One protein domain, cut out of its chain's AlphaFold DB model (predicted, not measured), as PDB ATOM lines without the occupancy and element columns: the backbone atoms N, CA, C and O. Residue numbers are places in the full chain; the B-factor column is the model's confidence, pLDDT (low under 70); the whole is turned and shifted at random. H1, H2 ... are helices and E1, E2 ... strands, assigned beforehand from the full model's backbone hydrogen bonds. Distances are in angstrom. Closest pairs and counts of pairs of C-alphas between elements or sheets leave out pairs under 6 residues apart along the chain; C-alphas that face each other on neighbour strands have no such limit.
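AT A GLANCE: This is residues 9 to 91 of the 185 residues of an uncharacterized protein of Pseudomonas stutzeri (UniProt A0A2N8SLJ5). One strongly twisted sheet of five strands makes the body of this domain, with helix H2 set slantwise over E5 on one face and the small helix H1 only grazing the sheet. The loops around Ser 60 and around Asp 78 reach to opposite ends of the longest axis. The printed part has 83 residues, with two named helices and five named strands in the order H1 E1 E2 E3 H2 E4 E5; the sheet runs E1 E2 E3 E5 E4, all antiparallel. The class is mixed, helices and strands, and the whole is compact, with a radius of gyration of the C-alphas of 12.5 A and spans of 37 by 27 by 22 A.

HOW THE PARTS SIT: The sheet holds, from edge to edge, E1, residues 23 to 27, E2, residues 31 to 36, E3, residues 39 to 44, E5, residues 84 to 88, and E4, residues 65 to 69. Its strands' lines turn by 112 degrees across it. E1, E2 and E3 form a meander, each strand the antiparallel neighbour of the one before; E1 and E2 are a hairpin, with N 25 and O 33 at 2.9 A, and so are E2 and E3, with N 34 and O 41 at 2.8 A. E3 and E5 are antiparallel at 153 degrees, with N 42 and O 86 at 2.8 A. E4 and E5 are also a hairpin, with N 87 and O 67 at 2.8 A. H2, residues 47 to 55, is on the sheet at a height of 9.6 A; it lies over E5 and only just not over E4, on which 2 of its 9 C-alphas fall. On the local plane it stands at 38 degrees to E5, slantwise to the strands. The closest C-alphas of H2 and E5 are those of Cys 47 and Ser 84, 5.8 A apart. E3, H2 and E4 form a split strand-helix-strand unit, two strands running the same way with E5 between them, and its crossover is right-handed. H1, residues 9 to 14, only grazes the sheet with residues 10 to 14; H1 and H2 are apart. In H1 and H2 every O i to N i+4 pair is within hydrogen-bond range.

IN THESE COORDINATES: E2 spans 16.5 A, E3 16.4 A, E5 12.2 A, E1 12.0 A and E4 10.6 A; H2 spans 12.2 A and H1 8.7 A. H1 begins at C-alpha 9, (125.615, 167.382, 207.433), and E5 ends at C-alpha 88, (108.231, 172.473, 196.127).

THE WHOLE: The two C-alphas farthest apart, those of Ser 60 and Asp 78, are 37.9 A from each other. The printed part has no cut. The link from E4 to E5, residues 70 to 83, is long. The mean pLDDT of the printed part is 87.3, and residues 72 to 81 are under 70.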
ATOM      1  N   ASN A   9     127.052 167.147 207.341       83.94
ATOM      2  CA  ASN A   9     125.615 167.382 207.433       83.94
ATOM      3  C   ASN A   9     124.923 167.263 206.077       83.94
ATOM      4  O   ASN A   9     123.899 166.592 205.984       83.94
ATOM      5  N   PHE A  10     125.515 167.822 205.021       88.25
ATOM      6  CA  PHE A  10     125.005 167.657 203.663       88.25
ATOM      7  C   PHE A  10     125.006 166.180 203.240       88.25
ATOM      8  O   PHE A  10     123.988 165.678 202.766       88.25
ATOM      9  N   ASP A  11     126.092 165.446 203.501       88.62
ATOM     10  CA  ASP A  11     126.182 164.015 203.176       88.62
ATOM     11  C   ASP A  11     125.113 163.187 203.913       88.62
ATOM     12  O   ASP A  11     124.486 162.306 203.321       88.62
ATOM     13  N   LYS A  12     124.854 163.488 205.195       89.00
ATOM     14  CA  LYS A  12     123.783 162.842 205.973       89.00
ATOM     15  C   LYS A  12     122.392 163.142 205.404       89.00
ATOM     16  O   LYS A  12     121.569 162.227 205.350       89.00
ATOM     17  N   ILE A  13     122.131 164.381 204.969       90.75
ATOM     18  CA  ILE A  13     120.870 164.766 204.307       90.75
ATOM     19  C   ILE A  13     120.681 163.944 203.034       90.75
ATOM     20  O   ILE A  13     119.642 163.314 202.855       90.75
ATOM     21  N   MET A  14     121.709 163.890 202.186       91.94
ATOM     22  CA  MET A  14     121.675 163.140 200.928       91.94
ATOM     23  C   MET A  14     121.535 161.624 201.134       91.94
ATOM     24  O   MET A  14     121.033 160.925 200.257       91.94
ATOM     25  N   ALA A  15     121.961 161.106 202.287       92.31
ATOM     26  CA  ALA A  15     121.816 159.702 202.666       92.31
ATOM     27  C   ALA A  15     120.484 159.373 203.374       92.31
ATOM     28  O   ALA A  15     120.282 158.222 203.765       92.31
ATOM     29  N   SER A  16     119.586 160.348 203.545       91.19
ATOM     30  CA  SER A  16     118.333 160.204 204.296       91.19
ATOM     31  C   SER A  16     117.110 160.496 203.427       91.19
ATOM     32  O   SER A  16     117.195 161.194 202.421       91.19
ATOM     33  N   GLU A  17     115.942 159.974 203.804       92.12
ATOM     34  CA  GLU A  17     114.687 160.393 203.167       92.12
ATOM     35  C   GLU A  17     114.399 161.880 203.469       92.12
ATOM     36  O   GLU A  17     114.690 162.340 204.576       92.12
ATOM     37  N   PRO A  18     113.821 162.638 202.517       93.94
ATOM     38  CA  PRO A  18     113.351 162.191 201.202       93.94
ATOM     39  C   PRO A  18     114.437 162.121 200.107       93.94
ATOM     40  O   PRO A  18     114.163 161.625 199.012       93.94
ATOM     41  N   LEU A  19     115.653 162.614 200.362       94.62
ATOM     42  CA  LEU A  19     116.674 162.859 199.332       94.62
ATOM     43  C   LEU A  19     117.546 161.653 198.963       94.62
ATOM     44  O   LEU A  19     118.275 161.721 197.973       94.62
ATOM     45  N   ILE A  20     117.456 160.535 199.683       94.62
ATOM     46  CA  ILE A  20     118.187 159.317 199.326       94.62
ATOM     47  C   ILE A  20     117.843 158.879 197.894       94.62
ATOM     48  O   ILE A  20     116.687 158.606 197.561       94.62
ATOM     49  N   GLY A  21     118.863 158.842 197.035       95.31
ATOM     50  CA  GLY A  21     118.718 158.522 195.611       95.31
ATOM     51  C   GLY A  21     118.099 159.630 194.750       95.31
ATOM     52  O   GLY A  21     117.794 159.367 193.591       95.31
ATOM     53  N   ALA A  22     117.903 160.840 195.282       96.75
ATOM     54  CA  ALA A  22     117.485 161.990 194.492       96.75
ATOM     55  C   ALA A  22     118.626 162.481 193.588       96.75
ATOM     56  O   ALA A  22     119.801 162.470 193.963       96.75
ATOM     57  N   GLU A  23     118.273 162.925 192.389       96.56
ATOM     58  CA  GLU A  23     119.221 163.450 191.411       96.56
ATOM     59  C   GLU A  23     119.320 164.968 191.537       96.56
ATOM     60  O   GLU A  23     118.332 165.643 191.820       96.56
ATOM     61  N   TYR A  24     120.508 165.518 191.291       95.50
ATOM     62  CA  TYR A  24     120.668 166.959 191.118       95.50
ATOM     63  C   TYR A  24     119.802 167.443 189.950       95.50
ATOM     64  O   TYR A  24     119.865 166.862 188.866       95.50
ATOM     65  N   PHE A  25     119.038 168.510 190.170       95.12
ATOM     66  CA  PHE A  25     118.246 169.158 189.131       95.12
ATOM     67  C   PHE A  25     118.855 170.506 188.737       95.12
ATOM     68  O   PHE A  25     119.255 170.680 187.588       95.12
ATOM     69  N   ASP A  26     118.968 171.430 189.694       92.44
ATOM     70  CA  ASP A  26     119.532 172.765 189.480       92.44
ATOM     71  C   ASP A  26     120.025 173.382 190.806       92.44
ATOM     72  O   ASP A  26     119.857 172.776 191.868       92.44
ATOM     73  N   HIS A  27     120.618 174.575 190.783       91.62
ATOM     74  CA  HIS A  27     120.930 175.334 191.993       91.62
ATOM     75  C   HIS A  27     120.837 176.852 191.783       91.62
ATOM     76  O   HIS A  27     121.136 177.379 190.717       91.62
ATOM     77  N   GLY A  28     120.471 177.559 192.852       85.00
ATOM     78  CA  GLY A  28     120.630 179.005 192.985       85.00
ATOM     79  C   GLY A  28     121.945 179.362 193.682       85.00
ATOM     80  O   GLY A  28     122.894 178.575 193.696       85.00
ATOM     81  N   SER A  29     121.998 180.549 194.285       81.06
ATOM     82  CA  SER A  29     123.132 181.006 195.103       81.06
ATOM     83  C   SER A  29     123.169 180.343 196.486       81.06
ATOM     84  O   SER A  29     124.245 180.041 196.997       81.06
ATOM     85  N   SER A  30     121.996 180.094 197.074       85.50
ATOM     86  CA  SER A  30     121.820 179.605 198.449       85.50
ATOM     87  C   SER A  30     120.921 178.370 198.548       85.50
ATOM     88  O   SER A  30     120.564 177.959 199.652       85.50
ATOM     89  N   ALA A  31     120.564 177.753 197.417       91.06
ATOM     90  CA  ALA A  31     119.699 176.579 197.372       91.06
ATOM     91  C   ALA A  31     120.095 175.593 196.267       91.06
ATOM     92  O   ALA A  31     120.525 175.995 195.190       91.06
ATOM     93  N   ILE A  32     119.891 174.300 196.516       94.06
ATOM     94  CA  ILE A  32     120.010 173.220 195.530       94.06
ATOM     95  C   ILE A  32     118.638 172.579 195.347       94.06
ATOM     96  O   ILE A  32     117.942 172.278 196.320       94.06
ATOM     97  N   LEU A  33     118.269 172.348 194.093       96.00
ATOM     98  CA  LEU A  33     117.091 171.598 193.699       96.00
ATOM     99  C   LEU A  33     117.474 170.158 193.358       96.00
ATOM    100  O   LEU A  33     118.405 169.900 192.593       96.00
ATOM    101  N   PHE A  34     116.706 169.218 193.895       97.25
ATOM    102  CA  PHE A  34     116.823 167.793 193.622       97.25
ATOM    103  C   PHE A  34     115.509 167.240 193.089       97.25
ATOM    104  O   PHE A  34     114.435 167.636 193.543       97.25
ATOM    105  N   GLN A  35     115.586 166.278 192.176       97.38
ATOM    106  CA  GLN A  35     114.422 165.572 191.653       97.38
ATOM    107  C   GLN A  35     114.419 164.102 192.086       97.38
ATOM    108  O   GLN A  35     115.446 163.423 192.050       97.38
ATOM    109  N   LYS A  36     113.249 163.590 192.475       97.12
ATOM    110  CA  LYS A  36     113.027 162.162 192.757       97.12
ATOM    111  C   LYS A  36     111.565 161.823 192.507       97.12
ATOM    112  O   LYS A  36     110.680 162.505 193.012       97.12
ATOM    113  N   GLU A  37     111.309 160.791 191.704       95.19
ATOM    114  CA  GLU A  37     109.952 160.275 191.435       95.19
ATOM    115  C   GLU A  37     108.950 161.354 190.965       95.19
ATOM    116  O   GLU A  37     107.780 161.358 191.344       95.19
ATOM    117  N   GLY A  38     109.412 162.303 190.143       94.00
ATOM    118  CA  GLY A  38     108.585 163.407 189.639       94.00
ATOM    119  C   GLY A  38     108.286 164.507 190.665       94.00
ATOM    120  O   GLY A  38     107.509 165.414 190.373       94.00
ATOM    121  N   LYS A  39     108.899 164.459 191.851       97.25
ATOM    122  CA  LYS A  39     108.856 165.520 192.861       97.25
ATOM    123  C   LYS A  39     110.135 166.349 192.815       97.25
ATOM    124  O   LYS A  39     111.204 165.815 192.516       97.25
ATOM    125  N   LEU A  40     109.998 167.628 193.149       97.50
ATOM    126  CA  LEU A  40     111.094 168.578 193.263       97.50
ATOM    127  C   LEU A  40     111.308 168.931 194.737       97.50
ATOM    128  O   LEU A  40     110.352 169.224 195.458       97.50
ATOM    129  N   TYR A  41     112.557 168.895 195.177       97.38
ATOM    130  CA  TYR A  41     112.968 169.172 196.546       97.38
ATOM    131  C   TYR A  41     113.966 170.322 196.552       97.38
ATOM    132  O   TYR A  41     114.972 170.261 195.852       97.38
ATOM    133  N   ARG A  42     113.705 171.350 197.357       95.50
ATOM    134  CA  ARG A  42     114.601 172.483 197.595       95.50
ATOM    135  C   ARG A  42     115.302 172.291 198.930       95.50
ATOM    136  O   ARG A  42     114.641 172.247 199.966       95.50
ATOM    137  N   LEU A  43     116.626 172.204 198.891       94.25
ATOM    138  CA  LEU A  43     117.491 172.290 200.061       94.25
ATOM    139  C   LEU A  43     118.148 173.669 200.069       94.25
ATOM    140  O   LEU A  43     118.818 174.013 199.100       94.25
ATOM    141  N   THR A  44     117.978 174.450 201.129       91.38
ATOM    142  CA  THR A  44     118.517 175.816 201.234       91.38
ATOM    143  C   THR A  44     119.262 176.025 202.546       91.38
ATOM    144  O   THR A  44     118.940 175.382 203.545       91.38
ATOM    145  N   THR A  45     120.244 176.927 202.546       88.38
ATOM    146  CA  THR A  45     120.849 177.468 203.777       88.38
ATOM    147  C   THR A  45     120.180 178.762 204.237       88.38
ATOM    148  O   THR A  45     120.421 179.216 205.351       88.38
ATOM    149  N   ASP A  46     119.337 179.366 203.397       87.69
ATOM    150  CA  ASP A  46     118.521 180.521 203.768       87.69
ATOM    151  C   ASP A  46     117.230 180.069 204.466       87.69
ATOM    152  O   ASP A  46     116.149 179.944 203.874       87.69
ATOM    153  N   CYS A  47     117.359 179.781 205.760       86.12
ATOM    154  CA  CYS A  47     116.233 179.395 206.602       86.12
ATOM    155  C   CYS A  47     115.225 180.541 206.798       86.12
ATOM    156  O   CYS A  47     114.044 180.267 207.027       86.12
ATOM    157  N   GLY A  48     115.667 181.798 206.697       86.94
ATOM    158  CA  GLY A  48     114.824 182.983 206.835       86.94
ATOM    159  C   GLY A  48     113.860 183.136 205.661       86.94
ATOM    160  O   GLY A  48     112.642 183.152 205.861       86.94
ATOM    161  N   GLY A  49     114.386 183.123 204.433       89.31
ATOM    162  CA  GLY A  49     113.576 183.136 203.213       89.31
ATOM    163  C   GLY A  49     112.637 181.932 203.118       89.31
ATOM    164  O   GLY A  49     111.472 182.072 202.737       89.31
ATOM    165  N   GLN A  50     113.081 180.745 203.553       90.88
ATOM    166  CA  GLN A  50     112.178 179.595 203.639       90.88
ATOM    167  C   GLN A  50     111.063 179.800 204.671       90.88
ATOM    168  O   GLN A  50     109.912 179.531 204.350       90.88
ATOM    169  N   SER A  51     111.366 180.313 205.865       90.81
ATOM    170  CA  SER A  51     110.348 180.563 206.898       90.81
ATOM    171  C   SER A  51     109.279 181.552 206.426       90.81
ATOM    172  O   SER A  51     108.093 181.351 206.693       90.81
ATOM    173  N   PHE A  52     109.677 182.579 205.672       93.19
ATOM    174  CA  PHE A  52     108.741 183.492 205.017       93.19
ATOM    175  C   PHE A  52     107.818 182.760 204.034       93.19
ATOM    176  O   PHE A  52     106.596 182.898 204.120       93.19
ATOM    177  N   LEU A  53     108.374 181.929 203.145       93.62
ATOM    178  CA  LEU A  53     107.581 181.130 202.202       93.62
ATOM    179  C   LEU A  53     106.613 180.178 202.924       93.62
ATOM    180  O   LEU A  53     105.468 180.023 202.494       93.62
ATOM    181  N   SER A  54     107.024 179.592 204.050       92.50
ATOM    182  CA  SER A  54     106.155 178.766 204.898       92.50
ATOM    183  C   SER A  54     105.014 179.580 205.515       92.50
ATOM    184  O   SER A  54     103.881 179.097 205.592       92.50
ATOM    185  N   GLY A  55     105.274 180.835 205.896       91.81
ATOM    186  CA  GLY A  55     104.253 181.792 206.334       91.81
ATOM    187  C   GLY A  55     103.265 182.184 205.227       91.81
ATOM    188  O   GLY A  55     102.089 182.416 205.510       91.81
ATOM    189  N   MET A  56     103.708 182.174 203.967       91.44
ATOM    190  CA  MET A  56     102.898 182.467 202.775       91.44
ATOM    191  C   MET A  56     102.228 181.223 202.168       91.44
ATOM    192  O   MET A  56     101.782 181.234 201.018       91.44
ATOM    193  N   LYS A  57     102.132 180.121 202.920       86.81
ATOM    194  CA  LYS A  57     101.585 178.859 202.415       86.81
ATOM    195  C   LYS A  57     100.168 179.019 201.853       86.81
ATOM    196  O   LYS A  57      99.218 179.320 202.571       86.81
ATOM    197  N   GLY A  58     100.025 178.700 200.567       85.56
ATOM    198  CA  GLY A  58      98.755 178.765 199.835       85.56
ATOM    199  C   GLY A  58      98.516 180.091 199.112       85.56
ATOM    200  O   GLY A  58      97.516 180.216 198.406       85.56
ATOM    201  N   ASP A  59      99.428 181.053 199.243       92.69
ATOM    202  CA  ASP A  59      99.420 182.270 198.446       92.69
ATOM    203  C   ASP A  59      99.982 181.997 197.045       92.69
ATOM    204  O   ASP A  59     101.135 181.599 196.889       92.69
ATOM    205  N   SER A  60      99.168 182.201 196.007       93.25
ATOM    206  CA  SER A  60      99.526 181.850 194.627       93.25
ATOM    207  C   SER A  60     100.650 182.702 194.032       93.25
ATOM    208  O   SER A  60     101.194 182.324 192.990       93.25
ATOM    209  N   ARG A  61     100.982 183.830 194.679       95.56
ATOM    210  CA  ARG A  61     102.041 184.764 194.268       95.56
ATOM    211  C   ARG A  61     103.451 184.219 194.497       95.56
ATOM    212  O   ARG A  61     104.386 184.650 193.824       95.56
ATOM    213  N   PHE A  62     103.599 183.282 195.428       95.75
ATOM    214  CA  PHE A  62     104.879 182.690 195.802       95.75
ATOM    215  C   PHE A  62     104.946 181.223 195.390       95.75
ATOM    216  O   PHE A  62     103.924 180.590 195.105       95.75
ATOM    217  N   VAL A  63     106.165 180.686 195.335       94.31
ATOM    218  CA  VAL A  63     106.368 179.249 195.134       94.31
ATOM    219  C   VAL A  63     105.657 178.464 196.230       94.31
ATOM    220  O   VAL A  63     105.782 178.749 197.423       94.31
ATOM    221  N   TYR A  64     104.904 177.446 195.827       94.31
ATOM    222  CA  TYR A  64     104.175 176.622 196.771       94.31
ATOM    223  C   TYR A  64     105.079 175.577 197.438       94.31
ATOM    224  O   TYR A  64     105.605 174.672 196.780       94.31
ATOM    225  N   LEU A  65     105.205 175.670 198.767       94.12
ATOM    226  CA  LEU A  65     105.808 174.632 199.605       94.12
ATOM    227  C   LEU A  65     104.775 173.527 199.872       94.12
ATOM    228  O   LEU A  65     103.812 173.710 200.625       94.12
ATOM    229  N   ILE A  66     104.978 172.372 199.241       94.81
ATOM    230  CA  ILE A  66     104.073 171.219 199.327       94.81
ATOM    231  C   ILE A  66     104.208 170.556 200.701       94.81
ATOM    232  O   ILE A  66     103.215 170.336 201.398       94.81
ATOM    233  N   GLU A  67     105.443 170.264 201.098       94.62
ATOM    234  CA  GLU A  67     105.777 169.587 202.350       94.62
ATOM    235  C   GLU A  67     107.132 170.085 202.851       94.62
ATOM    236  O   GLU A  67     108.051 170.276 202.060       94.62
ATOM    237  N   GLU A  68     107.262 170.292 204.156       92.88
ATOM    238  CA  GLU A  68     108.513 170.697 204.794       92.88
ATOM    239  C   GLU A  68     109.049 169.545 205.638       92.88
ATOM    240  O   GLU A  68     108.284 168.843 206.302       92.88
ATOM    241  N   PHE A  69     110.367 169.355 205.614       90.88
ATOM    242  CA  PHE A  69     111.034 168.249 206.290       90.88
ATOM    243  C   PHE A  69     111.918 168.791 207.411       90.88
ATOM    244  O   PHE A  69     112.858 169.548 207.170       90.88
ATOM    245  N   TYR A  70     111.626 168.373 208.641       80.56
ATOM    246  CA  TYR A  70     112.432 168.715 209.809       80.56
ATOM    247  C   TYR A  70     113.717 167.883 209.830       80.56
ATOM    248  O   TYR A  70     113.683 166.652 209.815       80.56
ATOM    249  N   LEU A  71     114.862 168.565 209.877       78.81
ATOM    250  CA  LEU A  71     116.193 167.958 209.845       78.81
ATOM    251  C   LEU A  71     116.787 167.796 211.259       78.81
ATOM    252  O   LEU A  71     117.970 168.061 211.482       78.81
ATOM    253  N   ASP A  72     115.969 167.325 212.207       61.31
ATOM    254  CA  ASP A  72     116.206 167.289 213.668       61.31
ATOM    255  C   ASP A  72     117.514 166.608 214.143       61.31
ATOM    256  O   ASP A  72     117.848 166.667 215.323       61.31
ATOM    257  N   SER A  73     118.286 165.961 213.261       51.50
ATOM    258  CA  SER A  73     119.458 165.135 213.611       51.50
ATOM    259  C   SER A  73     120.825 165.682 213.165       51.50
ATOM    260  O   SER A  73     121.837 164.988 213.294       51.50
ATOM    261  N   LEU A  74     120.887 166.911 212.642       54.38
ATOM    262  CA  LEU A  74     122.103 167.454 212.005       54.38
ATOM    263  C   LEU A  74     122.763 168.614 212.758       54.38
ATOM    264  O   LEU A  74     123.846 169.052 212.386       54.38
ATOM    265  N   TYR A  75     122.155 169.068 213.850       51.88
ATOM    266  CA  TYR A  75     122.660 170.175 214.667       51.88
ATOM    267  C   TYR A  75     123.793 169.782 215.634       51.88
ATOM    268  O   TYR A  75     124.256 170.619 216.399       51.88
ATOM    269  N   ASP A  76     124.238 168.522 215.621       46.47
ATOM    270  CA  ASP A  76     125.187 167.969 216.606       46.47
ATOM    271  C   ASP A  76     126.665 168.078 216.171       46.47
ATOM    272  O   ASP A  76     127.554 167.450 216.744       46.47
ATOM    273  N   THR A  77     126.953 168.845 215.116       49.31
ATOM    274  CA  THR A  77     128.318 169.090 214.630       49.31
ATOM    275  C   THR A  77     128.553 170.582 214.452       49.31
ATOM    276  O   THR A  77     127.685 171.256 213.912       49.31
ATOM    277  N   ASP A  78     129.743 171.058 214.837       52.12
ATOM    278  CA  ASP A  78     130.262 172.444 214.776       52.12
ATOM    279  C   ASP A  78     130.172 173.158 213.398       52.12
ATOM    280  O   ASP A  78     130.678 174.270 213.238       52.12
ATOM    281  N   ASP A  79     129.543 172.550 212.389       53.28
ATOM    282  CA  ASP A  79     129.234 173.181 211.107       53.28
ATOM    283  C   ASP A  79     127.970 174.042 211.245       53.28
ATOM    284  O   ASP A  79     126.843 173.550 211.266       53.28
ATOM    285  N   MET A  80     128.178 175.357 211.291       52.84
ATOM    286  CA  MET A  80     127.171 176.422 211.436       52.84
ATOM    287  C   MET A  80     126.134 176.510 210.294       52.84
ATOM    288  O   MET A  80     125.319 177.429 210.281       52.84
ATOM    289  N   ASN A  81     126.155 175.596 209.321       61.00
ATOM    290  CA  ASN A  81     125.243 175.635 208.181       61.00
ATOM    291  C   ASN A  81     123.923 174.952 208.550       61.00
ATOM    292  O   ASN A  81     123.789 173.728 208.474       61.00
ATOM    293  N   THR A  82     122.942 175.757 208.951       77.75
ATOM    294  CA  THR A  82     121.558 175.314 209.103       77.75
ATOM    295  C   THR A  82     120.946 175.101 207.724       77.75
ATOM    296  O   THR A  82     120.936 176.012 206.903       77.75
ATOM    297  N   PHE A  83     120.450 173.892 207.464       87.81
ATOM    298  CA  PHE A  83     119.740 173.572 206.231       87.81
ATOM    299  C   PHE A  83     118.233 173.513 206.483       87.81
ATOM    300  O   PHE A  83     117.797 172.992 207.509       87.81
ATOM    301  N   SER A  84     117.450 173.961 205.507       90.69
ATOM    302  CA  SER A  84     116.007 173.732 205.428       90.69
ATOM    303  C   SER A  84     115.680 172.949 204.162       90.69
ATOM    304  O   SER A  84     116.210 173.241 203.089       90.69
ATOM    305  N   LEU A  85     114.814 171.940 204.283       94.25
ATOM    306  CA  LEU A  85     114.399 171.077 203.179       94.25
ATOM    307  C   LEU A  85     112.885 171.144 202.997       94.25
ATOM    308  O   LEU A  85     112.127 170.942 203.945       94.25
ATOM    309  N   ALA A  86     112.439 171.383 201.768       95.50
ATOM    310  CA  ALA A  86     111.030 171.322 201.402       95.50
ATOM    311  C   ALA A  86     110.834 170.643 200.048       95.50
ATOM    312  O   ALA A  86     111.662 170.760 199.146       95.50
ATOM    313  N   GLN A  87     109.705 169.963 199.883       96.69
ATOM    314  CA  GLN A  87     109.158 169.656 198.573       96.69
ATOM    315  C   GLN A  87     108.468 170.914 198.035       96.69
ATOM    316  O   GLN A  87     107.637 171.513 198.721       96.69
ATOM    317  N   VAL A  88     108.770 171.280 196.794       96.19
ATOM    318  CA  VAL A  88     108.231 172.473 196.127       96.19
ATOM    319  C   VAL A  88     107.500 172.099 194.839       96.19
ATOM    320  O   VAL A  88     107.686 171.006 194.294       96.19
ATOM    321  N   GLU A  89     106.623 172.982 194.366       96.00
ATOM    322  CA  GLU A  89     105.995 172.822 193.052       96.00
ATOM    323  C   GLU A  89     107.002 172.963 191.893       96.00
ATOM    324  O   GLU A  89     108.072 173.551 192.035       96.00
ATOM    325  N   TRP A  90     106.636 172.435 190.722       96.00
ATOM    326  CA  TRP A  90     107.407 172.623 189.494       96.00
ATOM    327  C   TRP A  90     107.079 173.972 188.855       96.00
ATOM    328  O   TRP A  90     105.924 174.239 188.515       96.00
ATOM    329  N   LEU A  91     108.111 174.779 188.630       95.56
ATOM    330  CA  LEU A  91     108.038 176.065 187.944       95.56
ATOM    331  C   LEU A  91     108.995 176.074 186.747       95.56
ATOM    332  O   LEU A  91     109.983 175.338 186.723       95.56
TER     333      LEU A  91